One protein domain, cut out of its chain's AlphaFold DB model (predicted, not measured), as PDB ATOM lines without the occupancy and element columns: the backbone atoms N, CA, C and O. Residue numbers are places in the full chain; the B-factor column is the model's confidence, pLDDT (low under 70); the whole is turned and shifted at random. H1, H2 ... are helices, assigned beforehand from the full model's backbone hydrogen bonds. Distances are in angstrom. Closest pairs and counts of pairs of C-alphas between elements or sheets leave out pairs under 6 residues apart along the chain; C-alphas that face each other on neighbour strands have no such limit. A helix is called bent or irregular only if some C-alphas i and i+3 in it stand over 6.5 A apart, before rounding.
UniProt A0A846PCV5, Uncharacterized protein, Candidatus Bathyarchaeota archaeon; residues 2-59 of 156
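What this domain is: This is residues 2 to 59 of the 156 residues of an uncharacterized protein of Candidatus Bathyarchaeota archaeon (UniProt A0A846PCV5). Three helices are strung out one after another in a loose, elongated chain: the tiny H1 and the straight H3 lie at opposite ends, and between them stands H2, sharply kinked like an L. A long loop, residues 26 to 44, leads from the end of H2 across to the start of H3, and no helix touches another. The printed part has 58 residues with three named helices in the order H1, H2, H3 and no named strand, and its class is all helix. It is only just loose, close to compact, with a radius of gyration of the C-alphas of 12.6 A, and the C-alphas span 40 by 25 by 15 A.

Where its parts are: H1 holds residues 2 to 5 and begins at C-alpha 2, (176.608, 64.518, 146.396). H2, residues 9 to 25, is the longest helix by residues and measures 20.8 A from first to last C-alpha; C-alpha 9 is at (169.979, 75.626, 149.707). H3, residues 45 to 59, measures 22.0 A and ends at C-alpha 59, (186.667, 101.608, 155.770).

How they stand to each other: H2 has a kink of 91 degrees near residue 16 and is irregular, with C-alphas 14 and 17 8.5 A apart. H1 and H2 are only just apart, their closest C-alphas 8.2 A from each other. H2 and H3 are also only just apart, at 8.1 A. H1 and H3 are apart. The O i to N i+4 pairs within hydrogen-bond range are 7 of 13 in H2 and 10 of 11 in H3, while H1 is too short for such a pair.

The domain as a whole: The C-alphas of Asp 2 and Tyr 58, the two farthest apart, are 40.6 A from each other. The link from H1 to H2 is tight, with 3 residues, and that from H2 to H3 is long, with 19. The printed part has no cut. Its mean pLDDT is 87.9, and no printed residue is under 70.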
ATOM      1  N   ASP A   2     177.983  64.850 145.976       82.94
ATOM      2  CA  ASP A   2     176.608  64.518 146.396       82.94
ATOM      3  C   ASP A   2     176.211  64.961 147.811       82.94
ATOM      4  O   ASP A   2     175.091  65.422 148.017       82.94
ATOM      5  N   LEU A   3     177.128  64.904 148.785       81.06
ATOM      6  CA  LEU A   3     176.874  65.390 150.149       81.06
ATOM      7  C   LEU A   3     176.480  66.880 150.182       81.06
ATOM      8  O   LEU A   3     175.593  67.259 150.941       81.06
ATOM      9  N   ILE A   4     177.090  67.715 149.331       80.88
ATOM     10  CA  ILE A   4     176.779  69.151 149.217       80.88
ATOM     11  C   ILE A   4     175.413  69.371 148.559       80.88
ATOM     12  O   ILE A   4     174.704  70.312 148.913       80.88
ATOM     13  N   LEU A   5     175.015  68.492 147.636       86.69
ATOM     14  CA  LEU A   5     173.718  68.570 146.962       86.69
ATOM     15  C   LEU A   5     172.556  68.183 147.889       86.69
ATOM     16  O   LEU A   5     171.488  68.781 147.788       86.69
ATOM     17  N   ARG A   6     172.784  67.259 148.836       89.75
ATOM     18  CA  ARG A   6     171.813  66.864 149.878       89.75
ATOM     19  C   ARG A   6     171.523  67.955 150.916       89.75
ATOM     20  O   ARG A   6     170.527  67.867 151.625       89.75
ATOM     21  N   ILE A   7     172.383  68.964 151.040       87.62
ATOM     22  CA  ILE A   7     172.198  70.058 152.001       87.62
ATOM     23  C   ILE A   7     171.138  71.045 151.469       87.62
ATOM     24  O   ILE A   7     171.273  71.495 150.327       87.62
ATOM     25  N   PRO A   8     170.145  71.465 152.276       89.75
ATOM     26  CA  PRO A   8     169.179  72.501 151.894       89.75
ATOM     27  C   PRO A   8     169.853  73.795 151.378       89.75
ATOM     28  O   PRO A   8     170.840  74.246 151.979       89.75
ATOM     29  N   PRO A   9     169.383  74.409 150.271       88.00
ATOM     30  CA  PRO A   9     169.979  75.626 149.707       88.00
ATOM     31  C   PRO A   9     170.128  76.779 150.714       88.00
ATOM     32  O   PRO A   9     171.112  77.518 150.672       88.00
ATOM     33  N   GLU A  10     169.212  76.883 151.674       86.88
ATOM     34  CA  GLU A  10     169.148  77.911 152.722       86.88
ATOM     35  C   GLU A  10     170.331  77.815 153.696       86.88
ATOM     36  O   GLU A  10     170.762  78.826 154.254       86.88
ATOM     37  N   LEU A  11     170.871  76.605 153.886       84.44
ATOM     38  CA  LEU A  11     172.074  76.356 154.682       84.44
ATOM     39  C   LEU A  11     173.352  76.555 153.854       84.44
ATOM     40  O   LEU A  11     174.368  76.995 154.393       84.44
ATOM     41  N   ARG A  12     173.318  76.292 152.540       83.56
ATOM     42  CA  ARG A  12     174.434  76.624 151.632       83.56
ATOM     43  C   ARG A  12     174.614  78.141 151.490       83.56
ATOM     44  O   ARG A  12     175.745  78.624 151.408       83.56
ATOM     45  N   PHE A  13     173.514  78.894 151.492       82.88
ATOM     46  CA  PHE A  13     173.515  80.349 151.359       82.88
ATOM     47  C   PHE A  13     174.329  81.043 152.464       82.88
ATOM     48  O   PHE A  13     174.257  80.684 153.640       82.88
ATOM     49  N   GLN A  14     175.131  82.042 152.072       77.94
ATOM     50  CA  GLN A  14     175.977  82.862 152.958       77.94
ATOM     51  C   GLN A  14     176.826  82.071 153.980       77.94
ATOM     52  O   GLN A  14     177.181  82.593 155.036       77.94
ATOM     53  N   HIS A  15     177.199  80.829 153.649       80.88
ATOM     54  CA  HIS A  15     177.968  79.928 154.514       80.88
ATOM     55  C   HIS A  15     177.259  79.539 155.829       80.88
ATOM     56  O   HIS A  15     177.932  79.088 156.756       80.88
ATOM     57  N   ARG A  16     175.923  79.665 155.932       83.44
ATOM     58  CA  ARG A  16     175.157  79.368 157.165       83.44
ATOM     59  C   ARG A  16     175.433  77.973 157.734       83.44
ATOM     60  O   ARG A  16     175.549  77.829 158.946       83.44
ATOM     61  N   ILE A  17     175.632  76.971 156.880       88.06
ATOM     62  CA  ILE A  17     175.979  75.612 157.300       88.06
ATOM     63  C   ILE A  17     177.277  75.542 158.116       88.06
ATOM     64  O   ILE A  17     177.352  74.777 159.072       88.06
ATOM     65  N   TYR A  18     178.285  76.354 157.787       86.44
ATOM     66  CA  TYR A  18     179.559  76.339 158.505       86.44
ATOM     67  C   TYR A  18     179.379  76.825 159.945       86.44
ATOM     68  O   TYR A  18     179.979  76.254 160.848       86.44
ATOM     69  N   TYR A  19     178.504  77.809 160.181       87.81
ATOM     70  CA  TYR A  19     178.153  78.262 161.531       87.81
ATOM     71  C   TYR A  19     177.554  77.128 162.370       87.81
ATOM     72  O   TYR A  19     177.990  76.897 163.497       87.81
ATOM     73  N   GLU A  20     176.608  76.376 161.806       86.25
ATOM     74  CA  GLU A  20     175.977  75.245 162.495       86.25
ATOM     75  C   GLU A  20     176.930  74.053 162.683       86.25
ATOM     76  O   GLU A  20     176.890  73.398 163.725       86.25
ATOM     77  N   PHE A  21     177.841  73.802 161.735       89.38
ATOM     78  CA  PHE A  21     178.903  72.812 161.921       89.38
ATOM     79  C   PHE A  21     179.897  73.222 163.008       89.38
ATOM     80  O   PHE A  21     180.198  72.392 163.860       89.38
ATOM     81  N   PHE A  22     180.372  74.472 163.042       90.12
ATOM     82  CA  PHE A  22     181.297  74.921 164.088       90.12
ATOM     83  C   PHE A  22     180.674  74.799 165.483       90.12
ATOM     84  O   PHE A  22     181.314  74.252 166.375       90.12
ATOM     85  N   LYS A  23     179.410  75.211 165.662       88.56
ATOM     86  CA  LYS A  23     178.686  75.053 166.939       88.56
ATOM     87  C   LYS A  23     178.628  73.599 167.426       88.56
ATOM     88  O   LYS A  23     178.703  73.374 168.629       88.56
ATOM     89  N   LYS A  24     178.470  72.630 166.513       91.00
ATOM     90  CA  LYS A  24     178.297  71.203 166.847       91.00
ATOM     91  C   LYS A  24     179.607  70.422 166.953       91.00
ATOM     92  O   LYS A  24     179.744  69.605 167.852       91.00
ATOM     93  N   LEU A  25     180.532  70.634 166.019       93.06
ATOM     94  CA  LEU A  25     181.751  69.832 165.867       93.06
ATOM     95  C   LEU A  25     182.953  70.418 166.618       93.06
ATOM     96  O   LEU A  25     183.868  69.680 166.962       93.06
ATOM     97  N   ALA A  26     182.974  71.734 166.845       93.62
ATOM     98  CA  ALA A  26     184.089  72.428 167.484       93.62
ATOM     99  C   ALA A  26     183.597  73.663 168.270       93.62
ATOM    100  O   ALA A  26     183.920  74.800 167.899       93.62
ATOM    101  N   PRO A  27     182.813  73.473 169.351       90.75
ATOM    102  CA  PRO A  27     182.199  74.572 170.101       90.75
ATOM    103  C   PRO A  27     183.219  75.564 170.678       90.75
ATOM    104  O   PRO A  27     182.897  76.739 170.841       90.75
ATOM    105  N   ASP A  28     184.460  75.140 170.933       93.06
ATOM    106  CA  ASP A  28     185.539  76.038 171.357       93.06
ATOM    107  C   ASP A  28     186.024  76.961 170.233       93.06
ATOM    108  O   ASP A  28     186.211  78.155 170.458       93.06
ATOM    109  N   LEU A  29     186.118  76.461 168.994       90.69
ATOM    110  CA  LEU A  29     186.407  77.300 167.825       90.69
ATOM    111  C   LEU A  29     185.229  78.226 167.489       90.69
ATOM    112  O   LEU A  29     185.436  79.351 167.037       90.69
ATOM    113  N   ALA A  30     183.992  77.803 167.769       91.12
ATOM    114  CA  ALA A  30     182.790  78.613 167.561       91.12
ATOM    115  C   ALA A  30     182.707  79.862 168.470       91.12
ATOM    116  O   ALA A  30     181.883  80.745 168.212       91.12
ATOM    117  N   LYS A  31     183.563  79.961 169.500       92.31
ATOM    118  CA  LYS A  31     183.743  81.153 170.353       92.31
ATOM    119  C   LYS A  31     184.678  82.197 169.729       92.31
ATOM    120  O   LYS A  31     184.635  83.358 170.129       92.31
ATOM    121  N   ILE A  32     185.514  81.815 168.759       91.69
ATOM    122  CA  ILE A  32     186.504  82.711 168.148       91.69
ATOM    123  C   ILE A  32     185.790  83.712 167.219       91.69
ATOM    124  O   ILE A  32     185.050  83.291 166.324       91.69
ATOM    125  N   PRO A  33     185.997  85.037 167.373       89.19
ATOM    126  CA  PRO A  33     185.413  86.037 166.483       89.19
ATOM    127  C   PRO A  33     185.838  85.836 165.024       89.19
ATOM    128  O   PRO A  33     187.024  85.825 164.697       89.19
ATOM    129  N   TYR A  34     184.872  85.730 164.111       85.88
ATOM    130  CA  TYR A  34     185.173  85.556 162.695       85.88
ATOM    131  C   TYR A  34     185.688  86.868 162.088       85.88
ATOM    132  O   TYR A  34     184.968  87.870 162.070       85.88
ATOM    133  N   GLN A  35     186.907  86.869 161.536       83.75
ATOM    134  CA  GLN A  35     187.599  88.085 161.070       83.75
ATOM    135  C   GLN A  35     186.741  88.968 160.144       83.75
ATOM    136  O   GLN A  35     186.765  90.198 160.250       83.75
ATOM    137  N   ARG A  36     185.917  88.364 159.276       80.75
ATOM    138  CA  ARG A  36     185.067  89.090 158.316       80.75
ATOM    139  C   ARG A  36     183.978  89.941 158.980       80.75
ATOM    140  O   ARG A  36     183.754  91.059 158.529       80.75
ATOM    141  N   SER A  37     183.307  89.439 160.019       84.94
ATOM    142  CA  SER A  37     182.205  90.147 160.698       84.94
ATOM    143  C   SER A  37     182.615  90.787 162.023       84.94
ATOM    144  O   SER A  37     182.040  91.800 162.403       84.94
ATOM    145  N   GLY A  38     183.618  90.237 162.714       87.44
ATOM    146  CA  GLY A  38     183.958  90.584 164.098       87.44
ATOM    147  C   GLY A  38     183.122  89.854 165.157       87.44
ATOM    148  O   GLY A  38     183.329  90.094 166.338       87.44
ATOM    149  N   PHE A  39     182.218  88.956 164.755       89.88
ATOM    150  CA  PHE A  39     181.356  88.186 165.658       89.88
ATOM    151  C   PHE A  39     181.688  86.693 165.600       89.88
ATOM    152  O   PHE A  39     182.023  86.165 164.536       89.88
ATOM    153  N   ALA A  40     181.610  86.019 166.745       90.81
ATOM    154  CA  ALA A  40     181.855  84.584 166.868       90.81
ATOM    155  C   ALA A  40     180.699  83.761 166.262       90.81
ATOM    156  O   ALA A  40     179.555  84.202 166.365       90.81
ATOM    157  N   PRO A  41     180.943  82.575 165.668       89.50
ATOM    158  CA  PRO A  41     179.894  81.754 165.057       89.50
ATOM    159  C   PRO A  41     178.681  81.382 165.928       89.50
ATOM    160  O   PRO A  41     177.638  81.022 165.385       89.50
ATOM    161  N   ILE A  42     178.798  81.458 167.257       89.06
ATOM    162  CA  ILE A  42     177.681  81.267 168.201       89.06
ATOM    163  C   ILE A  42     176.631  82.395 168.100       89.06
ATOM    164  O   ILE A  42     175.456  82.162 168.386       89.06
ATOM    165  N   ALA A  43     177.029  83.601 167.687       89.50
ATOM    166  CA  ALA A  43     176.166  84.777 167.671       89.50
ATOM    167  C   ALA A  43     174.982  84.651 166.679       89.50
ATOM    168  O   ALA A  43     175.088  83.975 165.651       89.50
ATOM    169  N   PRO A  44     173.846  85.330 166.941       88.81
ATOM    170  CA  PRO A  44     172.744  85.430 165.988       88.81
ATOM    171  C   PRO A  44     173.195  85.929 164.611       88.81
ATOM    172  O   PRO A  44     173.887  86.941 164.496       88.81
ATOM    173  N   PHE A  45     172.750  85.247 163.551       84.38
ATOM    174  CA  PHE A  45     173.250  85.457 162.187       84.38
ATOM    175  C   PHE A  45     173.180  86.922 161.713       84.38
ATOM    176  O   PHE A  45     174.112  87.408 161.076       84.38
ATOM    177  N   PHE A  46     172.129  87.663 162.081       87.69
ATOM    178  CA  PHE A  46     171.956  89.066 161.686       87.69
ATOM    179  C   PHE A  46     173.084  89.991 162.187       87.69
ATOM    180  O   PHE A  46     173.424  90.960 161.506       87.69
ATOM    181  N   LEU A  47     173.735  89.674 163.317       90.44
ATOM    182  CA  LEU A  47     174.892  90.436 163.802       90.44
ATOM    183  C   LEU A  47     176.083  90.330 162.840       90.44
ATOM    184  O   LEU A  47     176.854  91.279 162.712       90.44
ATOM    185  N   HIS A  48     176.213  89.228 162.094       87.88
ATOM    186  CA  HIS A  48     177.270  89.084 161.092       87.88
ATOM    187  C   HIS A  48     177.061  90.025 159.899       87.88
ATOM    188  O   HIS A  48     178.043  90.544 159.361       87.88
ATOM    189  N   GLU A  49     175.811  90.301 159.515       88.69
ATOM    190  CA  GLU A  49     175.479  91.302 158.494       88.69
ATOM    191  C   GLU A  49     175.764  92.725 158.992       88.69
ATOM    192  O   GLU A  49     176.468  93.479 158.315       88.69
ATOM    193  N   ILE A  50     175.323  93.059 160.212       91.69
ATOM    194  CA  ILE A  50     175.592  94.361 160.848       91.69
ATOM    195  C   ILE A  50     177.104  94.599 160.988       91.69
ATOM    196  O   ILE A  50     177.598  95.660 160.614       91.69
ATOM    197  N   GLY A  51     177.864  93.603 161.452       91.25
ATOM    198  CA  GLY A  51     179.320  93.689 161.596       91.25
ATOM    199  C   GLY A  51     180.048  93.897 160.265       91.25
ATOM    200  O   GLY A  51     180.955  94.727 160.177       91.25
ATOM    201  N   LYS A  52     179.616  93.216 159.193       89.81
ATOM    202  CA  LYS A  52     180.132  93.463 157.833       89.81
ATOM    203  C   LYS A  52     179.828  94.888 157.365       89.81
ATOM    204  O   LYS A  52     180.725  95.541 156.827       89.81
ATOM    205  N   LEU A  53     178.604  95.375 157.579       92.00
ATOM    206  CA  LEU A  53     178.204  96.733 157.204       92.00
ATOM    207  C   LEU A  53     179.019  97.785 157.968       92.00
ATOM    208  O   LEU A  53     179.583  98.674 157.338       92.00
ATOM    209  N   ALA A  54     179.155  97.641 159.289       91.44
ATOM    210  CA  ALA A  54     179.921  98.545 160.148       91.44
ATOM    211  C   ALA A  54     181.416  98.588 159.784       91.44
ATOM    212  O   ALA A  54     182.009  99.664 159.692       91.44
ATOM    213  N   LYS A  55     182.037  97.433 159.502       88.88
ATOM    214  CA  LYS A  55     183.427  97.384 159.012       88.88
ATOM    215  C   LYS A  55     183.571  98.044 157.635       88.88
ATOM    216  O   LYS A  55     184.550  98.750 157.398       88.88
ATOM    217  N   SER A  56     182.608  97.839 156.735       88.88
ATOM    218  CA  SER A  56     182.611  98.439 155.393       88.88
ATOM    219  C   SER A  56     182.430  99.962 155.437       88.88
ATOM    220  O   SER A  56     183.192 100.691 154.800       88.88
ATOM    221  N   SER A  57     181.484 100.459 156.241       90.00
ATOM    222  CA  SER A  57     181.241 101.895 156.413       90.00
ATOM    223  C   SER A  57     182.413 102.593 157.103       90.00
ATOM    224  O   SER A  57     182.817 103.664 156.651       90.00
ATOM    225  N   TYR A  58     183.037 101.961 158.105       89.50
ATOM    226  CA  TYR A  58     184.284 102.443 158.701       89.50
ATOM    227  C   TYR A  58     185.396 102.571 157.651       89.50
ATOM    228  O   TYR A  58     185.969 103.648 157.499       89.50
ATOM    229  N   LYS A  59     185.660 101.528 156.847       87.31
ATOM    230  CA  LYS A  59     186.667 101.608 155.770       87.31
ATOM    231  C   LYS A  59     186.351 102.703 154.748       87.31
ATOM    232  O   LYS A  59     187.253 103.435 154.342       87.31
TER     233      LYS A  59